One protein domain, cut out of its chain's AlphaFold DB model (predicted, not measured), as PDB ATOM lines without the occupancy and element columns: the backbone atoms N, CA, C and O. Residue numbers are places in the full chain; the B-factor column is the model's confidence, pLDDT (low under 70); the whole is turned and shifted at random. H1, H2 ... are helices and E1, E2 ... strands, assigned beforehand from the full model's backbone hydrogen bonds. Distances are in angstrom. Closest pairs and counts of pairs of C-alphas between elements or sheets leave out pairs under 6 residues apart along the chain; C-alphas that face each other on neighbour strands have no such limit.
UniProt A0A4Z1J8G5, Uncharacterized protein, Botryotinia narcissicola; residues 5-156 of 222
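What this domain is: This is residues 5 to 156 of the 222 residues of an uncharacterized protein of Botryotinia narcissicola (UniProt A0A4Z1J8G5). A three-stranded sheet, E3 E4 E5, runs through the middle, with a different cluster at each end of its strands. At the end where E3 begins, the helices H2, H3 and H4 cross one another and the small hairpin E1 E2 lies beyond them; at the end where E3 finishes, H1 packs beside that edge strand and the small hairpin E6 E7 lies beyond. The printed part has 152 residues, with four named helices and seven named strands in the order H1 H2 H3 E1 E2 H4 E3 E4 E5 E6 E7, and its class is mixed, helices and strands. The sheet's order is E3 - E4 - E5, and it and both hairpins are antiparallel. The whole is compact, with a radius of gyration of the C-alphas of 16.4 A and spans of 45 by 38 by 27 A.

How they stand to each other: Start at the sheet, where E3, residues 93 to 98, E4, residues 116 to 121, and E5, residues 132 to 136, form a meander, each strand the antiparallel neighbour of the one before. Between the hairpin strands E3 and E4, look for N 96 and O 118, 2.9 A apart, and N 118 and O 96, 2.8 A. Between the hairpin strands E4 and E5, N 119 and O 133 are within hydrogen-bond range at 2.8 A. Now look at H1, residues 11 to 22, which only grazes the sheet with its residues 11 to 18; the closest C-alphas of H1 and the edge strand E3 are those of Leu 14 and Ile 97, 5.9 A apart. Next look at E6, residues 145 to 147, and E7, residues 150 to 152, an antiparallel hairpin with N 147 and O 150 at 2.9 A. The closest C-alphas of H1 and E6 are those of Thr 12 and Ile 147, 6.6 A apart, while H1 and E7 are only just apart, at 8.4 A. Then look at H3, residues 52 to 63, which only grazes the sheet with its residues 56 to 61; the closest C-alphas of H3 and the edge strand E5 are those of Gln 60 and Ile 133, 7.2 A apart. With its residues 53 to 58 alone, H3 touches H2, residues 40 to 48, at Ala 47 and Leu 55, whose C-alphas are the closest at 4.4 A; they run opposite ways at a steep tilt of 56 degrees. With its residues 58 to 63 alone, H3 touches H4, residues 77 to 86, about perpendicular at 82 degrees, the closest C-alphas being those of Cys 61 and Leu 77, 4.7 A. The strands E1, residues 65 to 68, and E2, residues 71 to 76, form an antiparallel hairpin with N 66 and O 75 at 2.8 A. In H1, H2, H3 and H4 every O i to N i+4 pair is within hydrogen-bond range.

Where its parts are: Find C-alpha 93 at (50.955, -37.170, 9.548); from there E3 runs 15.6 A to C-alpha 98, and E4 runs back over 15.5 A, with E5 at 12.5 A. H1 begins at C-alpha 11, at (38.668, -26.471, 12.782), and spans 16.4 A. H3 spans 16.6 A, H4 14.2 A, E2 13.1 A and H2 12.3 A; E1, E6 and E7 are shorter. E7 ends at C-alpha 152, at (32.880, -28.140, 18.704).

The domain as a whole: The C-alphas farthest apart are those of Asp 70 and Asp 142, at 50.3 A. The printed part has no cut, and its long links are H1 to H2 and E3 to E4, 17 residues each. The mean pLDDT of the printed part is 83.0; look for low confidence, under 70, at residues 23 to 32, 67 to 72, 104 to 105 and 124 to 130.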
ATOM      1  N   VAL A   5      52.720 -23.718   9.729       93.69
ATOM      2  CA  VAL A   5      51.900 -24.907   9.455       93.69
ATOM      3  C   VAL A   5      50.723 -24.956  10.428       93.69
ATOM      4  O   VAL A   5      49.577 -24.949   9.988       93.69
ATOM      5  N   CYS A   6      50.975 -24.902  11.736       93.31
ATOM      6  CA  CYS A   6      49.916 -24.918  12.749       93.31
ATOM      7  C   CYS A   6      48.986 -23.692  12.696       93.31
ATOM      8  O   CYS A   6      47.836 -23.788  13.114       93.31
ATOM      9  N   ASP A   7      49.445 -22.551  12.177       93.44
ATOM     10  CA  ASP A   7      48.614 -21.359  11.951       93.44
ATOM     11  C   ASP A   7      47.552 -21.574  10.872       93.44
ATOM     12  O   ASP A   7      46.490 -20.957  10.911       93.44
ATOM     13  N   ARG A   8      47.811 -22.475   9.921       92.38
ATOM     14  CA  ARG A   8      46.843 -22.850   8.883       92.38
ATOM     15  C   ARG A   8      45.828 -23.880   9.373       92.38
ATOM     16  O   ARG A   8      44.851 -24.131   8.672       92.38
ATOM     17  N   LEU A   9      46.051 -24.481  10.544       91.38
ATOM     18  CA  LEU A   9      45.146 -25.472  11.105       91.38
ATOM     19  C   LEU A   9      43.875 -24.781  11.610       91.38
ATOM     20  O   LEU A   9      43.889 -24.061  12.613       91.38
ATOM     21  N   ASN A  10      42.770 -25.017  10.907       90.00
ATOM     22  CA  ASN A  10      41.480 -24.402  11.182       90.00
ATOM     23  C   ASN A  10      40.394 -25.473  11.317       90.00
ATOM     24  O   ASN A  10      40.118 -26.208  10.372       90.00
ATOM     25  N   VAL A  11      39.739 -25.513  12.479       90.25
ATOM     26  CA  VAL A  11      38.668 -26.471  12.782       90.25
ATOM     27  C   VAL A  11      37.498 -26.369  11.799       90.25
ATOM     28  O   VAL A  11      36.940 -27.396  11.433       90.25
ATOM     29  N   THR A  12      37.156 -25.173  11.312       91.19
ATOM     30  CA  THR A  12      36.105 -24.999  10.296       91.19
ATOM     31  C   THR A  12      36.441 -25.740   9.007       91.19
ATOM     32  O   THR A  12      35.578 -26.392   8.427       91.19
ATOM     33  N   GLU A  13      37.698 -25.678   8.568       90.06
ATOM     34  CA  GLU A  13      38.136 -26.364   7.352       90.06
ATOM     35  C   GLU A  13      38.243 -27.876   7.572       90.06
ATOM     36  O   GLU A  13      37.789 -28.640   6.724       90.06
ATOM     37  N   LEU A  14      38.733 -28.314   8.738       90.50
ATOM     38  CA  LEU A  14      38.738 -29.736   9.108       90.50
ATOM     39  C   LEU A  14      37.321 -30.321   9.157       90.50
ATOM     40  O   LEU A  14      37.103 -31.448   8.726       90.50
ATOM     41  N   LEU A  15      36.344 -29.554   9.643       89.50
ATOM     42  CA  LEU A  15      34.953 -29.996   9.705       89.50
ATOM     43  C   LEU A  15      34.340 -30.132   8.305       89.50
ATOM     44  O   LEU A  15      33.680 -31.128   8.012       89.50
ATOM     45  N   LYS A  16      34.600 -29.163   7.416       88.12
ATOM     46  CA  LYS A  16      34.191 -29.245   6.005       88.12
ATOM     47  C   LYS A  16      34.804 -30.461   5.312       88.12
ATOM     48  O   LYS A  16      34.106 -31.137   4.562       88.12
ATOM     49  N   GLN A  17      36.080 -30.746   5.580       85.12
ATOM     50  CA  GLN A  17      36.764 -31.936   5.072       85.12
ATOM     51  C   GLN A  17      36.105 -33.216   5.593       85.12
ATOM     52  O   GLN A  17      35.724 -34.063   4.791       85.12
ATOM     53  N   ALA A  18      35.884 -33.328   6.907       84.12
ATOM     54  CA  ALA A  18      35.237 -34.489   7.518       84.12
ATOM     55  C   ALA A  18      33.843 -34.764   6.923       84.12
ATOM     56  O   ALA A  18      33.521 -35.909   6.600       84.12
ATOM     57  N   LYS A  19      33.047 -33.712   6.697       84.50
ATOM     58  CA  LYS A  19      31.743 -33.819   6.030       84.50
ATOM     59  C   LYS A  19      31.877 -34.293   4.579       84.50
ATOM     60  O   LYS A  19      31.243 -35.265   4.186       84.50
ATOM     61  N   ALA A  20      32.764 -33.666   3.805       80.81
ATOM     62  CA  ALA A  20      32.987 -34.020   2.403       80.81
ATOM     63  C   ALA A  20      33.520 -35.451   2.210       80.81
ATOM     64  O   ALA A  20      33.272 -36.051   1.164       80.81
ATOM     65  N   ILE A  21      34.260 -35.980   3.189       76.38
ATOM     66  CA  ILE A  21      34.731 -37.370   3.210       76.38
ATOM     67  C   ILE A  21      33.566 -38.324   3.481       76.38
ATOM     68  O   ILE A  21      33.436 -39.318   2.778       76.38
ATOM     69  N   SER A  22      32.693 -38.007   4.442       73.44
ATOM     70  CA  SER A  22      31.501 -38.817   4.739       73.44
ATOM     71  C   SER A  22      30.542 -38.922   3.548       73.44
ATOM     72  O   SER A  22      29.933 -39.968   3.340       73.44
ATOM     73  N   ASP A  23      30.435 -37.862   2.744       69.19
ATOM     74  CA  ASP A  23      29.556 -37.819   1.569       69.19
ATOM     75  C   ASP A  23      30.085 -38.633   0.369       69.19
ATOM     76  O   ASP A  23      29.343 -38.884  -0.587       69.19
ATOM     77  N   ARG A  24      31.360 -39.052   0.372       64.50
ATOM     78  CA  ARG A  24      31.976 -39.796  -0.738       64.50
ATOM     79  C   ARG A  24      32.235 -41.253  -0.362       64.50
ATOM     80  O   ARG A  24      32.910 -41.555   0.612       64.50
ATOM     81  N   ASN A  25      31.777 -42.173  -1.213       54.47
ATOM     82  CA  ASN A  25      32.204 -43.573  -1.160       54.47
ATOM     83  C   ASN A  25      33.736 -43.649  -1.326       54.47
ATOM     84  O   ASN A  25      34.268 -43.074  -2.273       54.47
ATOM     85  N   PHE A  26      34.397 -44.364  -0.410       52.34
ATOM     86  CA  PHE A  26      35.836 -44.470  -0.091       52.34
ATOM     87  C   PHE A  26      36.863 -44.768  -1.225       52.34
ATOM     88  O   PHE A  26      37.901 -45.372  -0.964       52.34
ATOM     89  N   LEU A  27      36.625 -44.401  -2.487       45.91
ATOM     90  CA  LEU A  27      37.316 -44.974  -3.654       45.91
ATOM     91  C   LEU A  27      38.350 -44.076  -4.362       45.91
ATOM     92  O   LEU A  27      38.792 -44.441  -5.449       45.91
ATOM     93  N   SER A  28      38.782 -42.941  -3.803       46.72
ATOM     94  CA  SER A  28      39.881 -42.169  -4.414       46.72
ATOM     95  C   SER A  28      40.856 -41.601  -3.391       46.72
ATOM     96  O   SER A  28      40.425 -40.924  -2.464       46.72
ATOM     97  N   ASP A  29      42.155 -41.794  -3.637       47.41
ATOM     98  CA  ASP A  29      43.293 -41.236  -2.882       47.41
ATOM     99  C   ASP A  29      43.344 -39.691  -2.837       47.41
ATOM    100  O   ASP A  29      44.142 -39.126  -2.093       47.41
ATOM    101  N   ASP A  30      42.457 -38.997  -3.558       47.56
ATOM    102  CA  ASP A  30      42.257 -37.538  -3.513       47.56
ATOM    103  C   ASP A  30      41.504 -37.081  -2.243       47.56
ATOM    104  O   ASP A  30      40.561 -36.282  -2.283       47.56
ATOM    105  N   TYR A  31      41.888 -37.606  -1.081       56.47
ATOM    106  CA  TYR A  31      41.342 -37.151   0.192       56.47
ATOM    107  C   TYR A  31      41.861 -35.740   0.499       56.47
ATOM    108  O   TYR A  31      43.063 -35.498   0.569       56.47
ATOM    109  N   PHE A  32      40.948 -34.795   0.731       64.25
ATOM    110  CA  PHE A  32      41.289 -33.482   1.278       64.25
ATOM    111  C   PHE A  32      41.591 -33.638   2.770       64.25
ATOM    112  O   PHE A  32      40.700 -33.468   3.593       64.25
ATOM    113  N   TYR A  33      42.826 -33.998   3.110       75.31
ATOM    114  CA  TYR A  33      43.315 -33.993   4.486       75.31
ATOM    115  C   TYR A  33      44.228 -32.796   4.725       75.31
ATOM    116  O   TYR A  33      44.901 -32.293   3.819       75.31
ATOM    117  N   PHE A  34      44.285 -32.346   5.974       86.75
ATOM    118  CA  PHE A  34      45.330 -31.427   6.386       86.75
ATOM    119  C   PHE A  34      46.614 -32.222   6.641       86.75
ATOM    120  O   PHE A  34      46.720 -32.965   7.616       86.75
ATOM    121  N   GLU A  35      47.593 -32.079   5.755       87.94
ATOM    122  CA  GLU A  35      48.935 -32.623   5.956       87.94
ATOM    123  C   GLU A  35      49.733 -31.693   6.882       87.94
ATOM    124  O   GLU A  35      49.829 -30.485   6.635       87.94
ATOM    125  N   HIS A  36      50.299 -32.242   7.959       92.31
ATOM    126  CA  HIS A  36      51.232 -31.508   8.812       92.31
ATOM    127  C   HIS A  36      52.645 -31.495   8.180       92.31
ATOM    128  O   HIS A  36      52.801 -31.523   6.960       92.31
ATOM    129  N   TYR A  37      53.710 -31.410   8.982       92.75
ATOM    130  CA  TYR A  37      55.072 -31.576   8.473       92.75
ATOM    131  C   TYR A  37      55.295 -32.976   7.886       92.75
ATOM    132  O   TYR A  37      54.931 -33.984   8.488       92.75
ATOM    133  N   LYS A  38      55.964 -33.018   6.727       91.19
ATOM    134  CA  LYS A  38      56.371 -34.257   6.037       91.19
ATOM    135  C   LYS A  38      57.561 -34.949   6.696       91.19
ATOM    136  O   LYS A  38      57.827 -36.118   6.416       91.19
ATOM    137  N   ARG A  39      58.318 -34.189   7.481       93.88
ATOM    138  CA  ARG A  39      59.572 -34.569   8.124       93.88
ATOM    139  C   ARG A  39      59.441 -34.286   9.618       93.88
ATOM    140  O   ARG A  39      58.902 -33.252  10.017       93.88
ATOM    141  N   TYR A  40      59.914 -35.215  10.429       94.81
ATOM    142  CA  TYR A  40      59.984 -35.101  11.876       94.81
ATOM    143  C   TYR A  40      60.973 -34.017  12.295       94.81
ATOM    144  O   TYR A  40      60.677 -33.256  13.210       94.81
ATOM    145  N   ASP A  41      62.086 -33.859  11.576       96.00
ATOM    146  CA  ASP A  41      63.043 -32.781  11.844       96.00
ATOM    147  C   ASP A  41      62.418 -31.385  11.722       96.00
ATOM    148  O   ASP A  41      62.703 -30.502  12.536       96.00
ATOM    149  N   ASP A  42      61.512 -31.185  10.762       96.56
ATOM    150  CA  ASP A  42      60.790 -29.917  10.619       96.56
ATOM    151  C   ASP A  42      59.826 -29.687  11.797       96.56
ATOM    152  O   ASP A  42      59.701 -28.565  12.296       96.56
ATOM    153  N   LEU A  43      59.175 -30.753  12.283       96.19
ATOM    154  CA  LEU A  43      58.311 -30.711  13.466       96.19
ATOM    155  C   LEU A  43      59.113 -30.345  14.720       96.19
ATOM    156  O   LEU A  43      58.711 -29.433  15.449       96.19
ATOM    157  N   VAL A  44      60.256 -30.997  14.942       97.31
ATOM    158  CA  VAL A  44      61.162 -30.721  16.071       97.31
ATOM    159  C   VAL A  44      61.712 -29.298  15.980       97.31
ATOM    160  O   VAL A  44      61.697 -28.554  16.959       97.31
ATOM    161  N   THR A  45      62.120 -28.855  14.789       97.62
ATOM    162  CA  THR A  45      62.601 -27.482  14.568       97.62
ATOM    163  C   THR A  45      61.519 -26.450  14.886       97.62
ATOM    164  O   THR A  45      61.790 -25.429  15.529       97.62
ATOM    165  N   ALA A  46      60.271 -26.707  14.486       96.94
ATOM    166  CA  ALA A  46      59.144 -25.839  14.805       96.94
ATOM    167  C   ALA A  46      58.834 -25.813  16.311       96.94
ATOM    168  O   ALA A  46      58.537 -24.740  16.846       96.94
ATOM    169  N   ALA A  47      58.931 -26.953  16.999       96.69
ATOM    170  CA  ALA A  47      58.782 -27.042  18.451       96.69
ATOM    171  C   ALA A  47      59.862 -26.224  19.180       96.69
ATOM    172  O   ALA A  47      59.531 -25.373  20.007       96.69
ATOM    173  N   LEU A  48      61.135 -26.393  18.799       97.00
ATOM    174  CA  LEU A  48      62.271 -25.627  19.330       97.00
ATOM    175  C   LEU A  48      62.145 -24.122  19.063       97.00
ATOM    176  O   LEU A  48      62.548 -23.305  19.888       97.00
ATOM    177  N   SER A  49      61.531 -23.749  17.938       96.44
ATOM    178  CA  SER A  49      61.233 -22.353  17.593       96.44
ATOM    179  C   SER A  49      60.041 -21.770  18.371       96.44
ATOM    180  O   SER A  49      59.652 -20.628  18.130       96.44
ATOM    181  N   GLY A  50      59.440 -22.533  19.291       95.00
ATOM    182  CA  GLY A  50      58.373 -22.082  20.187       95.00
ATOM    183  C   GLY A  50      56.951 -22.424  19.733       95.00
ATOM    184  O   GLY A  50      55.995 -21.834  20.243       95.00
ATOM    185  N   CYS A  51      56.770 -23.347  18.780       96.88
ATOM    186  CA  CYS A  51      55.435 -23.820  18.427       96.88
ATOM    187  C   CYS A  51      54.899 -24.809  19.472       96.88
ATOM    188  O   CYS A  51      55.339 -25.953  19.537       96.88
ATOM    189  N   GLU A  52      53.882 -24.396  20.228       94.44
ATOM    190  CA  GLU A  52      53.310 -25.194  21.327       94.44
ATOM    191  C   GLU A  52      52.678 -26.505  20.847       94.44
ATOM    192  O   GLU A  52      52.894 -27.547  21.454       94.44
ATOM    193  N   LEU A  53      51.934 -26.475  19.736       92.81
ATOM    194  CA  LEU A  53      51.315 -27.683  19.183       92.81
ATOM    195  C   LEU A  53      52.367 -28.680  18.680       92.81
ATOM    196  O   LEU A  53      52.254 -29.869  18.960       92.81
ATOM    197  N   CYS A  54      53.412 -28.211  17.987       95.88
ATOM    198  CA  CYS A  54      54.515 -29.084  17.576       95.88
ATOM    199  C   CYS A  54      55.263 -29.657  18.782       95.88
ATOM    200  O   CYS A  54      55.638 -30.819  18.745       95.88
ATOM    201  N   LEU A  55      55.435 -28.879  19.855       94.56
ATOM    202  CA  LEU A  55      56.054 -29.360  21.090       94.56
ATOM    203  C   LEU A  55      55.221 -30.459  21.762       94.56
ATOM    204  O   LEU A  55      55.782 -31.451  22.218       94.56
ATOM    205  N   LEU A  56      53.893 -30.311  21.810       93.62
ATOM    206  CA  LEU A  56      53.003 -31.355  22.328       93.62
ATOM    207  C   LEU A  56      53.068 -32.624  21.475       93.62
ATOM    208  O   LEU A  56      53.167 -33.718  22.021       93.62
ATOM    209  N   LEU A  57      53.056 -32.477  20.148       93.62
ATOM    210  CA  LEU A  57      53.203 -33.604  19.227       93.62
ATOM    211  C   LEU A  57      54.547 -34.307  19.406       93.62
ATOM    212  O   LEU A  57      54.574 -35.528  19.467       93.62
ATOM    213  N   GLN A  58      55.641 -33.549  19.520       94.81
ATOM    214  CA  GLN A  58      56.977 -34.093  19.742       94.81
ATOM    215  C   GLN A  58      57.015 -34.937  21.021       94.81
ATOM    216  O   GLN A  58      57.404 -36.097  20.964       94.81
ATOM    217  N   ARG A  59      56.544 -34.390  22.149       93.81
ATOM    218  CA  ARG A  59      56.506 -35.120  23.429       93.81
ATOM    219  C   ARG A  59      55.687 -36.398  23.333       93.81
ATOM    220  O   ARG A  59      56.133 -37.451  23.762       93.81
ATOM    221  N   GLN A  60      54.522 -36.323  22.696       91.06
ATOM    222  CA  GLN A  60      53.708 -37.512  22.481       91.06
ATOM    223  C   GLN A  60      54.437 -38.547  21.612       91.06
ATOM    224  O   GLN A  60      54.332 -39.740  21.872       91.06
ATOM    225  N   CYS A  61      55.209 -38.112  20.610       90.88
ATOM    226  CA  CYS A  61      56.014 -39.027  19.802       90.88
ATOM    227  C   CYS A  61      57.120 -39.716  20.617       90.88
ATOM    228  O   CYS A  61      57.439 -40.876  20.357       90.88
ATOM    229  N   GLU A  62      57.708 -39.005  21.577       91.44
ATOM    230  CA  GLU A  62      58.743 -39.513  22.483       91.44
ATOM    231  C   GLU A  62      58.163 -40.507  23.513       91.44
ATOM    232  O   GLU A  62      58.806 -41.508  23.832       91.44
ATOM    233  N   ASP A  63      56.934 -40.271  23.983       87.88
ATOM    234  CA  ASP A  63      56.289 -41.062  25.040       87.88
ATOM    235  C   ASP A  63      55.524 -42.293  24.516       87.88
ATOM    236  O   ASP A  63      55.502 -43.348  25.163       87.88
ATOM    237  N   GLU A  64      54.875 -42.182  23.353       83.75
ATOM    238  CA  GLU A  64      53.982 -43.214  22.827       83.75
ATOM    239  C   GLU A  64      54.769 -44.385  22.228       83.75
ATOM    240  O   GLU A  64      55.512 -44.241  21.254       83.75
ATOM    241  N   LYS A  65      54.589 -45.565  22.828       82.25
ATOM    242  CA  LYS A  65      55.231 -46.816  22.414       82.25
ATOM    243  C   LYS A  65      54.307 -47.642  21.535       82.25
ATOM    244  O   LYS A  65      53.131 -47.805  21.847       82.25
ATOM    245  N   ILE A  66      54.873 -48.202  20.477       76.56
ATOM    246  CA  ILE A  66      54.171 -48.973  19.458       76.56
ATOM    247  C   ILE A  66      54.851 -50.333  19.288       76.56
ATOM    248  O   ILE A  66      56.079 -50.438  19.346       76.56
ATOM    249  N   GLU A  67      54.049 -51.372  19.081       68.62
ATOM    250  CA  GLU A  67      54.543 -52.709  18.751       68.62
ATOM    251  C   GLU A  67      54.978 -52.752  17.285       68.62
ATOM    252  O   GLU A  67      54.254 -52.308  16.388       68.62
ATOM    253  N   VAL A  68      56.172 -53.283  17.030       66.19
ATOM    254  CA  VAL A  68      56.658 -53.548  15.675       66.19
ATOM    255  C   VAL A  68      56.498 -55.038  15.415       66.19
ATOM    256  O   VAL A  68      57.119 -55.850  16.079       66.19
ATOM    257  N   TYR A  69      55.691 -55.420  14.426       57.84
ATOM    258  CA  TYR A  69      55.356 -56.828  14.151       57.84
ATOM    259  C   TYR A  69      56.552 -57.766  13.925       57.84
ATOM    260  O   TYR A  69      56.404 -58.978  14.055       57.84
ATOM    261  N   ASP A  70      57.714 -57.218  13.569       59.41
ATOM    262  CA  ASP A  70      58.888 -57.984  13.136       59.41
ATOM    263  C   ASP A  70      59.992 -58.074  14.206       59.41
ATOM    264  O   ASP A  70      60.972 -58.805  14.067       59.41
ATOM    265  N   GLN A  71      59.853 -57.321  15.296       55.91
ATOM    266  CA  GLN A  71      60.771 -57.327  16.427       55.91
ATOM    267  C   GLN A  71      59.900 -57.226  17.664       55.91
ATOM    268  O   GLN A  71      59.186 -56.247  17.791       55.91
ATOM    269  N   ASP A  72      59.949 -58.223  18.544       61.19
ATOM    270  CA  ASP A  72      59.192 -58.335  19.805       61.19
ATOM    271  C   ASP A  72      59.605 -57.229  20.818       61.19
ATOM    272  O   ASP A  72      60.028 -57.468  21.948       61.19
ATOM    273  N   SER A  73      59.620 -55.982  20.350       70.88
ATOM    274  CA  SER A  73      60.188 -54.786  20.933       70.88
ATOM    275  C   SER A  73      59.245 -53.614  20.671       70.88
ATOM    276  O   SER A  73      58.717 -53.395  19.579       70.88
ATOM    277  N   LEU A  74      59.021 -52.848  21.733       79.12
ATOM    278  CA  LEU A  74      58.290 -51.597  21.666       79.12
ATOM    279  C   LEU A  74      59.249 -50.496  21.222       79.12
ATOM    280  O   LEU A  74      60.246 -50.242  21.905       79.12
ATOM    281  N   VAL A  75      58.928 -49.821  20.122       84.88
ATOM    282  CA  VAL A  75      59.626 -48.598  19.696       84.88
ATOM    283  C   VAL A  75      58.754 -47.389  19.981       84.88
ATOM    284  O   VAL A  75      57.536 -47.510  20.074       84.88
ATOM    285  N   THR A  76      59.345 -46.213  20.140       88.75
ATOM    286  CA  THR A  76      58.564 -44.976  20.239       88.75
ATOM    287  C   THR A  76      58.114 -44.510  18.855       88.75
ATOM    288  O   THR A  76      58.715 -44.852  17.828       88.75
ATOM    289  N   LEU A  77      57.061 -43.698  18.807       87.69
ATOM    290  CA  LEU A  77      56.615 -43.073  17.565       87.69
ATOM    291  C   LEU A  77      57.708 -42.167  16.965       87.69
ATOM    292  O   LEU A  77      57.896 -42.160  15.748       87.69
ATOM    293  N   GLU A  78      58.495 -41.491  17.807       91.69
ATOM    294  CA  GLU A  78      59.712 -40.787  17.394       91.69
ATOM    295  C   GLU A  78      60.653 -41.727  16.631       91.69
ATOM    296  O   GLU A  78      61.057 -41.414  15.512       91.69
ATOM    297  N   GLN A  79      60.999 -42.882  17.208       90.56
ATOM    298  CA  GLN A  79      61.921 -43.828  16.576       90.56
ATOM    299  C   GLN A  79      61.397 -44.286  15.211       90.56
ATOM    300  O   GLN A  79      62.163 -44.320  14.246       90.56
ATOM    301  N   LYS A  80      60.089 -44.559  15.092       88.12
ATOM    302  CA  LYS A  80      59.464 -44.882  13.800       88.12
ATOM    303  C   LYS A  80      59.619 -43.736  12.799       88.12
ATOM    304  O   LYS A  80      60.053 -43.975  11.672       88.12
ATOM    305  N   PHE A  81      59.313 -42.500  13.189       90.31
ATOM    306  CA  PHE A  81      59.445 -41.348  12.296       90.31
ATOM    307  C   PHE A  81      60.894 -41.090  11.877       90.31
ATOM    308  O   PHE A  81      61.147 -40.866  10.695       90.31
ATOM    309  N   ARG A  82      61.858 -41.240  12.789       92.44
ATOM    310  CA  ARG A  82      63.295 -41.160  12.483       92.44
ATOM    311  C   ARG A  82      63.735 -42.215  11.465       92.44
ATOM    312  O   ARG A  82      64.501 -41.905  10.555       92.44
ATOM    313  N   ILE A  83      63.232 -43.446  11.577       89.88
ATOM    314  CA  ILE A  83      63.498 -44.519  10.604       89.88
ATOM    315  C   ILE A  83      62.890 -44.181   9.237       89.88
ATOM    316  O   ILE A  83      63.543 -44.385   8.212       89.88
ATOM    317  N   LEU A  84      61.660 -43.658   9.190       89.12
ATOM    318  CA  LEU A  84      61.037 -43.231   7.933       89.12
ATOM    319  C   LEU A  84      61.865 -42.134   7.254       89.12
ATOM    320  O   LEU A  84      62.201 -42.272   6.077       89.12
ATOM    321  N   GLU A  85      62.272 -41.107   8.001       92.50
ATOM    322  CA  GLU A  85      63.114 -40.026   7.485       92.50
ATOM    323  C   GLU A  85      64.462 -40.518   6.956       92.50
ATOM    324  O   GLU A  85      64.868 -40.111   5.866       92.50
ATOM    325  N   ALA A  86      65.133 -41.415   7.686       93.19
ATOM    326  CA  ALA A  86      66.402 -42.007   7.263       93.19
ATOM    327  C   ALA A  86      66.263 -42.790   5.946       93.19
ATOM    328  O   ALA A  86      67.175 -42.794   5.120       93.19
ATOM    329  N   ASN A  87      65.092 -43.391   5.714       91.38
ATOM    330  CA  ASN A  87      64.728 -44.059   4.462       91.38
ATOM    331  C   ASN A  87      64.131 -43.102   3.412       91.38
ATOM    332  O   ASN A  87      63.574 -43.545   2.407       91.38
ATOM    333  N   ASN A  88      64.218 -41.789   3.637       90.50
ATOM    334  CA  ASN A  88      63.644 -40.731   2.809       90.50
ATOM    335  C   ASN A  88      62.115 -40.830   2.605       90.50
ATOM    336  O   ASN A  88      61.557 -40.193   1.704       90.50
ATOM    337  N   ARG A  89      61.410 -41.573   3.461       89.75
ATOM    338  CA  ARG A  89      59.948 -41.663   3.465       89.75
ATOM    339  C   ARG A  89      59.349 -40.514   4.285       89.75
ATOM    340  O   ARG A  89      59.937 -40.102   5.285       89.75
ATOM    341  N   PRO A  90      58.229 -39.919   3.841       89.00
ATOM    342  CA  PRO A  90      57.530 -38.917   4.634       89.00
ATOM    343  C   PRO A  90      56.884 -39.549   5.871       89.00
ATOM    344  O   PRO A  90      56.610 -40.746   5.899       89.00
ATOM    345  N   MET A  91      56.631 -38.726   6.886       87.50
ATOM    346  CA  MET A  91      55.852 -39.126   8.059       87.50
ATOM    347  C   MET A  91      54.360 -39.288   7.782       87.50
ATOM    348  O   MET A  91      53.684 -39.852   8.627       87.50
ATOM    349  N   ASP A  92      53.832 -38.689   6.708       86.50
ATOM    350  CA  ASP A  92      52.408 -38.691   6.342       86.50
ATOM    351  C   ASP A  92      51.451 -38.502   7.534       86.50
ATOM    352  O   ASP A  92      50.460 -39.220   7.703       86.50
ATOM    353  N   LEU A  93      51.763 -37.516   8.384       88.25
ATOM    354  CA  LEU A  93      50.955 -37.170   9.548       88.25
ATOM    355  C   LEU A  93      49.780 -36.284   9.115       88.25
ATOM    356  O   LEU A  93      49.940 -35.089   8.840       88.25
ATOM    357  N   ARG A  94      48.596 -36.889   9.053       89.31
ATOM    358  CA  ARG A  94      47.338 -36.255   8.648       89.31
ATOM    359  C   ARG A  94      46.568 -35.775   9.864       89.31
ATOM    360  O   ARG A  94      46.608 -36.417  10.909       89.31
ATOM    361  N   VAL A  95      45.875 -34.651   9.734       90.56
ATOM    362  CA  VAL A  95      45.093 -34.061  10.822       90.56
ATOM    363  C   VAL A  95      43.622 -34.064  10.461       90.56
ATOM    364  O   VAL A  95      43.236 -33.488   9.445       90.56
ATOM    365  N   ASP A  96      42.815 -34.638  11.348       88.44
ATOM    366  CA  ASP A  96      41.367 -34.730  11.198       88.44
ATOM    367  C   ASP A  96      40.661 -34.254  12.472       88.44
ATOM    368  O   ASP A  96      41.235 -34.265  13.566       88.44
ATOM    369  N   ILE A  97      39.383 -33.894  12.341       90.12
ATOM    370  CA  ILE A  97      38.483 -33.723  13.484       90.12
ATOM    371  C   ILE A  97      37.448 -34.848  13.511       90.12
ATOM    372  O   ILE A  97      36.848 -35.180  12.489       90.12
ATOM    373  N   LYS A  98      37.243 -35.445  14.685       88.81
ATOM    374  CA  LYS A  98      36.342 -36.583  14.891       88.81
ATOM    375  C   LYS A  98      35.419 -36.330  16.076       88.81
ATOM    376  O   LYS A  98      35.745 -35.590  17.002       88.81
ATOM    377  N   ALA A  99      34.255 -36.960  16.021       89.94
ATOM    378  CA  ALA A  99      33.336 -37.046  17.140       89.94
ATOM    379  C   ALA A  99      33.707 -38.267  17.988       89.94
ATOM    380  O   ALA A  99      33.688 -39.388  17.483       89.94
ATOM    381  N   SER A 100      34.039 -38.060  19.261       87.56
ATOM    382  CA  SER A 100      34.496 -39.113  20.184       87.56
ATOM    383  C   SER A 100      33.494 -40.255  20.371       87.56
ATOM    384  O   SER A 100      33.880 -41.402  20.581       87.56
ATOM    385  N   HIS A 101      32.204 -39.943  20.262       81.69
ATOM    386  CA  HIS A 101      31.094 -40.881  20.416       81.69
ATOM    387  C   HIS A 101      30.734 -41.634  19.128       81.69
ATOM    388  O   HIS A 101      29.832 -42.474  19.159       81.69
ATOM    389  N   LEU A 102      31.380 -41.318  18.000       81.75
ATOM    390  CA  LEU A 102      31.157 -42.025  16.746       81.75
ATOM    391  C   LEU A 102      32.241 -43.068  16.502       81.75
ATOM    392  O   LEU A 102      33.435 -42.808  16.630       81.75
ATOM    393  N   ASN A 103      31.808 -44.234  16.032       71.12
ATOM    394  CA  ASN A 103      32.714 -45.231  15.469       71.12
ATOM    395  C   ASN A 103      32.993 -44.913  13.990       71.12
ATOM    396  O   ASN A 103      32.150 -44.320  13.320       71.12
ATOM    397  N   ASN A 104      34.121 -45.394  13.445       64.38
ATOM    398  CA  ASN A 104      34.587 -45.121  12.067       64.38
ATOM    399  C   ASN A 104      33.586 -45.486  10.939       64.38
ATOM    400  O   ASN A 104      33.823 -45.153   9.784       64.38
ATOM    401  N   VAL A 105      32.497 -46.197  11.249       67.75
ATOM    402  CA  VAL A 105      31.471 -46.656  10.291       67.75
ATOM    403  C   VAL A 105      30.232 -45.750  10.298       67.75
ATOM    404  O   VAL A 105      29.342 -45.884   9.461       67.75
ATOM    405  N   GLN A 106      30.119 -44.849  11.275       72.56
ATOM    406  CA  GLN A 106      28.943 -44.000  11.407       72.56
ATOM    407  C   GLN A 106      29.068 -42.746  10.537       72.56
ATOM    408  O   GLN A 106      30.142 -42.147  10.482       72.56
ATOM    409  N   PRO A 107      27.974 -42.336   9.872       77.75
ATOM    410  CA  PRO A 107      27.981 -41.160   9.015       77.75
ATOM    411  C   PRO A 107      28.144 -39.879   9.840       77.75
ATOM    412  O   PRO A 107      27.713 -39.814  11.000       77.75
ATOM    413  N   PHE A 108      28.739 -38.861   9.222       81.38
ATOM    414  CA  PHE A 108      29.051 -37.573   9.840       81.38
ATOM    415  C   PHE A 108      27.830 -36.911  10.498       81.38
ATOM    416  O   PHE A 108      27.954 -36.353  11.585       81.38
ATOM    417  N   GLU A 109      26.635 -37.032   9.912       83.69
ATOM    418  CA  GLU A 109      25.388 -36.422  10.404       83.69
ATOM    419  C   GLU A 109      24.954 -36.944  11.777       83.69
ATOM    420  O   GLU A 109      24.159 -36.303  12.466       83.69
ATOM    421  N   LYS A 110      25.454 -38.113  12.202       82.88
ATOM    422  CA  LYS A 110      25.206 -38.614  13.562       82.88
ATOM    423  C   LYS A 110      26.064 -37.905  14.608       82.88
ATOM    424  O   LYS A 110      25.756 -38.004  15.796       82.88
ATOM    425  N   GLY A 111      27.111 -37.203  14.180       80.44
ATOM    426  CA  GLY A 111      28.051 -36.501  15.038       80.44
ATOM    427  C   GLY A 111      27.427 -35.231  15.582       80.44
ATOM    428  O   GLY A 111      27.331 -34.224  14.889       80.44
ATOM    429  N   LYS A 112      27.013 -35.263  16.849       83.94
ATOM    430  CA  LYS A 112      26.441 -34.076  17.510       83.94
ATOM    431  C   LYS A 112      27.507 -33.113  18.026       83.94
ATOM    432  O   LYS A 112      27.253 -31.920  18.167       83.94
ATOM    433  N   VAL A 113      28.675 -33.653  18.356       90.44
ATOM    434  CA  VAL A 113      29.805 -32.944  18.959       90.44
ATOM    435  C   VAL A 113      31.088 -33.484  18.348       90.44
ATOM    436  O   VAL A 113      31.314 -34.691  18.387       90.44
ATOM    437  N   PHE A 114      31.904 -32.593  17.795       92.69
ATOM    438  CA  PHE A 114      33.226 -32.900  17.259       92.69
ATOM    439  C   PHE A 114      34.285 -32.339  18.201       92.69
ATOM    440  O   PHE A 114      34.482 -31.127  18.309       92.69
ATOM    441  N   ASP A 115      34.924 -33.234  18.935       92.81
ATOM    442  CA  ASP A 115      35.719 -32.940  20.120       92.81
ATOM    443  C   ASP A 115      37.108 -33.576  20.092       92.81
ATOM    444  O   ASP A 115      37.935 -33.235  20.927       92.81
ATOM    445  N   HIS A 116      37.413 -34.445  19.132       92.50
ATOM    446  CA  HIS A 116      38.742 -35.030  18.983       92.50
ATOM    447  C   HIS A 116      39.475 -34.407  17.798       92.50
ATOM    448  O   HIS A 116      39.044 -34.545  16.657       92.50
ATOM    449  N   LEU A 117      40.613 -33.767  18.057       92.62
ATOM    450  CA  LEU A 117      41.588 -33.399  17.035       92.62
ATOM    451  C   LEU A 117      42.624 -34.522  16.944       92.62
ATOM    452  O   LEU A 117      43.404 -34.725  17.875       92.62
ATOM    453  N   THR A 118      42.616 -35.267  15.845       89.88
ATOM    454  CA  THR A 118      43.439 -36.469  15.688       89.88
ATOM    455  C   THR A 118      44.559 -36.245  14.689       89.88
ATOM    456  O   THR A 118      44.297 -35.796  13.578       89.88
ATOM    457  N   PHE A 119      45.780 -36.619  15.061       90.44
ATOM    458  CA  PHE A 119      46.935 -36.685  14.175       90.44
ATOM    459  C   PHE A 119      47.217 -38.149  13.884       90.44
ATOM    460  O   PHE A 119      47.587 -38.903  14.783       90.44
ATOM    461  N   GLN A 120      46.989 -38.552  12.643       86.25
ATOM    462  CA  GLN A 120      47.037 -39.934  12.217       86.25
ATOM    463  C   GLN A 120      48.180 -40.134  11.227       86.25
ATOM    464  O   GLN A 120      48.230 -39.472  10.192       86.25
ATOM    465  N   HIS A 121      49.079 -41.067  11.530       83.94
ATOM    466  CA  HIS A 121      50.021 -41.558  10.529       83.94
ATOM    467  C   HIS A 121      49.257 -42.405   9.509       83.94
ATOM    468  O   HIS A 121      48.544 -43.343   9.884       83.94
ATOM    469  N   TRP A 122      49.390 -42.061   8.230       76.44
ATOM    470  CA  TRP A 122      48.808 -42.828   7.137       76.44
ATOM    471  C   TRP A 122      49.863 -43.700   6.459       76.44
ATOM    472  O   TRP A 122      50.802 -43.188   5.863       76.44
ATOM    473  N   GLU A 123      49.672 -45.017   6.502       70.38
ATOM    474  CA  GLU A 123      50.519 -45.990   5.812       70.38
ATOM    475  C   GLU A 123      49.658 -46.688   4.745       70.38
ATOM    476  O   GLU A 123      48.584 -47.200   5.061       70.38
ATOM    477  N   SER A 124      50.078 -46.651   3.473       57.66
ATOM    478  CA  SER A 124      49.303 -47.185   2.332       57.66
ATOM    479  C   SER A 124      49.042 -48.689   2.420       57.66
ATOM    480  O   SER A 124      48.096 -49.199   1.823       57.66
ATOM    481  N   ASP A 125      49.865 -49.394   3.193       55.88
ATOM    482  CA  ASP A 125      49.939 -50.848   3.195       55.88
ATOM    483  C   ASP A 125      49.160 -51.417   4.391       55.88
ATOM    484  O   ASP A 125      49.712 -52.049   5.277       55.88
ATOM    485  N   ASN A 126      47.863 -51.105   4.432       48.16
ATOM    486  CA  ASN A 126      46.725 -51.842   5.011       48.16
ATOM    487  C   ASN A 126      46.915 -52.855   6.178       48.16
ATOM    488  O   ASN A 126      46.176 -53.838   6.249       48.16
ATOM    489  N   THR A 127      47.821 -52.639   7.132       45.56
ATOM    490  CA  THR A 127      47.800 -53.339   8.429       45.56
ATOM    491  C   THR A 127      47.512 -52.348   9.543       45.56
ATOM    492  O   THR A 127      48.403 -51.692  10.072       45.56
ATOM    493  N   ASP A 128      46.211 -52.228   9.791       47.94
ATOM    494  CA  ASP A 128      45.416 -51.742  10.928       47.94
ATOM    495  C   ASP A 128      46.111 -51.266  12.230       47.94
ATOM    496  O   ASP A 128      45.683 -51.582  13.334       47.94
ATOM    497  N   PHE A 129      47.146 -50.430  12.122       51.78
ATOM    498  CA  PHE A 129      47.700 -49.635  13.222       51.78
ATOM    499  C   PHE A 129      47.846 -48.204  12.754       51.78
ATOM    500  O   PHE A 129      48.948 -47.673  12.601       51.78
ATOM    501  N   SER A 130      46.714 -47.553  12.491       58.97
ATOM    502  CA  SER A 130      46.752 -46.108  12.356       58.97
ATOM    503  C   SER A 130      47.179 -45.523  13.702       58.97
ATOM    504  O   SER A 130      46.365 -45.447  14.622       58.97
ATOM    505  N   LEU A 131      48.456 -45.165  13.821       71.62
ATOM    506  CA  LEU A 131      49.005 -44.473  14.982       71.62
ATOM    507  C   LEU A 131      48.299 -43.129  15.077       71.62
ATOM    508  O   LEU A 131      48.248 -42.397  14.083       71.62
ATOM    509  N   ARG A 132      47.683 -42.852  16.226       81.81
ATOM    510  CA  ARG A 132      46.793 -41.705  16.409       81.81
ATOM    511  C   ARG A 132      47.121 -40.985  17.701       81.81
ATOM    512  O   ARG A 132      46.765 -41.449  18.776       81.81
ATOM    513  N   ILE A 133      47.660 -39.783  17.563       88.94
ATOM    514  CA  ILE A 133      47.717 -38.826  18.664       88.94
ATOM    515  C   ILE A 133      46.370 -38.109  18.716       88.94
ATOM    516  O   ILE A 133      45.934 -37.528  17.717       88.94
ATOM    517  N   VAL A 134      45.695 -38.146  19.863       90.25
ATOM    518  CA  VAL A 134      44.370 -37.539  20.044       90.25
ATOM    519  C   VAL A 134      44.453 -36.406  21.054       90.25
ATOM    520  O   VAL A 134      44.787 -36.623  22.214       90.25
ATOM    521  N   PHE A 135      44.084 -35.201  20.625       91.25
ATOM    522  CA  PHE A 135      43.850 -34.078  21.523       91.25
ATOM    523  C   PHE A 135      42.355 -33.845  21.691       91.25
ATOM    524  O   PHE A 135      41.608 -33.751  20.715       91.25
ATOM    525  N   ILE A 136      41.929 -33.701  22.941       91.38
ATOM    526  CA  ILE A 136      40.550 -33.376  23.282       91.38
ATOM    527  C   ILE A 136      40.369 -31.861  23.187       91.38
ATOM    528  O   ILE A 136      40.999 -31.085  23.907       91.38
ATOM    529  N   LEU A 137      39.471 -31.435  22.307       91.38
ATOM    530  CA  LEU A 137      39.013 -30.062  22.209       91.38
ATOM    531  C   LEU A 137      38.036 -29.795  23.350       91.38
ATOM    532  O   LEU A 137      36.969 -30.400  23.443       91.38
ATOM    533  N   GLN A 138      38.404 -28.857  24.209       89.25
ATOM    534  CA  GLN A 138      37.590 -28.444  25.338       89.25
ATOM    535  C   GLN A 138      36.958 -27.074  25.085       89.25
ATOM    536  O   GLN A 138      37.565 -26.189  24.476       89.25
ATOM    537  N   THR A 139      35.732 -26.891  25.567       87.06
ATOM    538  CA  THR A 139      35.026 -25.608  25.560       87.06
ATOM    539  C   THR A 139      34.419 -25.332  26.929       87.06
ATOM    540  O   THR A 139      34.006 -26.255  27.635       87.06
ATOM    541  N   SER A 140      34.347 -24.056  27.312       80.94
ATOM    542  CA  SER A 140      33.626 -23.664  28.525       80.94
ATOM    543  C   SER A 140      32.138 -23.986  28.377       80.94
ATOM    544  O   SER A 140      31.570 -23.848  27.289       80.94
ATOM    545  N   LYS A 141      31.509 -24.401  29.479       77.25
ATOM    546  CA  LYS A 141      30.075 -24.703  29.533       77.25
ATOM    547  C   LYS A 141      29.215 -23.488  29.196       77.25
ATOM    548  O   LYS A 141      28.227 -23.632  28.483       77.25
ATOM    549  N   ASP A 142      29.648 -22.308  29.628       78.06
ATOM    550  CA  ASP A 142      28.918 -21.050  29.433       78.06
ATOM    551  C   ASP A 142      29.127 -20.453  28.037       78.06
ATOM    552  O   ASP A 142      28.417 -19.541  27.622       78.06
ATOM    553  N   GLN A 143      30.116 -20.961  27.300       82.62
ATOM    554  CA  GLN A 143      30.478 -20.480  25.969       82.62
ATOM    555  C   GLN A 143      30.653 -21.660  25.011       82.62
ATOM    556  O   GLN A 143      31.772 -21.949  24.570       82.62
ATOM    557  N   PRO A 144      29.564 -22.387  24.696       86.81
ATOM    558  CA  PRO A 144      29.628 -23.455  23.715       86.81
ATOM    559  C   PRO A 144      30.014 -22.883  22.346       86.81
ATOM    560  O   PRO A 144      29.473 -21.870  21.901       86.81
ATOM    561  N   LYS A 145      30.960 -23.539  21.669       90.62
ATOM    562  CA  LYS A 145      31.376 -23.165  20.315       90.62
ATOM    563  C   LYS A 145      30.633 -23.993  19.279       90.62
ATOM    564  O   LYS A 145      30.594 -25.221  19.370       90.62
ATOM    565  N   PHE A 146      30.101 -23.308  18.277       91.81
ATOM    566  CA  PHE A 146      29.416 -23.909  17.141       91.81
ATOM    567  C   PHE A 146      30.051 -23.441  15.835       91.81
ATOM    568  O   PHE A 146      30.511 -22.303  15.726       91.81
ATOM    569  N   ILE A 147      30.082 -24.341  14.861       90.00
ATOM    570  CA  ILE A 147      30.372 -24.047  13.461       90.00
ATOM    571  C   ILE A 147      29.165 -24.560  12.690       90.00
ATOM    572  O   ILE A 147      28.889 -25.762  12.711       90.00
ATOM    573  N   ASP A 148      28.425 -23.639  12.075       87.38
ATOM    574  CA  ASP A 148      27.060 -23.885  11.605       87.38
ATOM    575  C   ASP A 148      26.215 -24.484  12.750       87.38
ATOM    576  O   ASP A 148      26.209 -23.942  13.856       87.38
ATOM    577  N   ASP A 149      25.573 -25.630  12.529       87.81
ATOM    578  CA  ASP A 149      24.784 -26.345  13.543       87.81
ATOM    579  C   ASP A 149      25.589 -27.421  14.295       87.81
ATOM    580  O   ASP A 149      25.039 -28.209  15.067       87.81
ATOM    581  N   THR A 150      26.906 -27.487  14.073       89.50
ATOM    582  CA  THR A 150      27.769 -28.512  14.669       89.50
ATOM    583  C   THR A 150      28.509 -27.968  15.877       89.50
ATOM    584  O   THR A 150      29.237 -26.976  15.795       89.50
ATOM    585  N   ARG A 151      28.370 -28.645  17.018       92.31
ATOM    586  CA  ARG A 151      29.083 -28.270  18.237       92.31
ATOM    587  C   ARG A 151      30.536 -28.736  18.194       92.31
ATOM    588  O   ARG A 151      30.812 -29.894  17.882       92.31
ATOM    589  N   ILE A 152      31.448 -27.855  18.597       93.31
ATOM    590  CA  ILE A 152      32.880 -28.140  18.704       93.31
ATOM    591  C   ILE A 152      33.298 -28.226  20.168       93.31
ATOM    592  O   ILE A 152      33.057 -27.310  20.957       93.31
ATOM    593  N   GLY A 153      33.986 -29.315  20.496       90.25
ATOM    594  CA  GLY A 153      34.574 -29.557  21.802       90.25
ATOM    595  C   GLY A 153      33.589 -30.025  22.872       90.25
ATOM    596  O   GLY A 153      32.392 -29.700  22.883       90.25
ATOM    597  N   GLN A 154      34.127 -30.793  23.813       88.75
ATOM    598  CA  GLN A 154      33.405 -31.227  24.998       88.75
ATOM    599  C   GLN A 154      33.535 -30.205  26.127       88.75
ATOM    600  O   GLN A 154      34.449 -29.378  26.144       88.75
ATOM    601  N   PHE A 155      32.582 -30.225  27.056       85.00
ATOM    602  CA  PHE A 155      32.667 -29.348  28.216       85.00
ATOM    603  C   PHE A 155      33.841 -29.755  29.095       85.00
ATOM    604  O   PHE A 155      34.089 -30.945  29.291       85.00
ATOM    605  N   ILE A 156      34.539 -28.758  29.632       74.56
ATOM    606  CA  ILE A 156      35.482 -28.991  30.722       74.56
ATOM    607  C   ILE A 156      34.660 -29.484  31.910       74.56
ATOM    608  O   ILE A 156      33.767 -28.781  32.385       74.56
TER     609      ILE A 156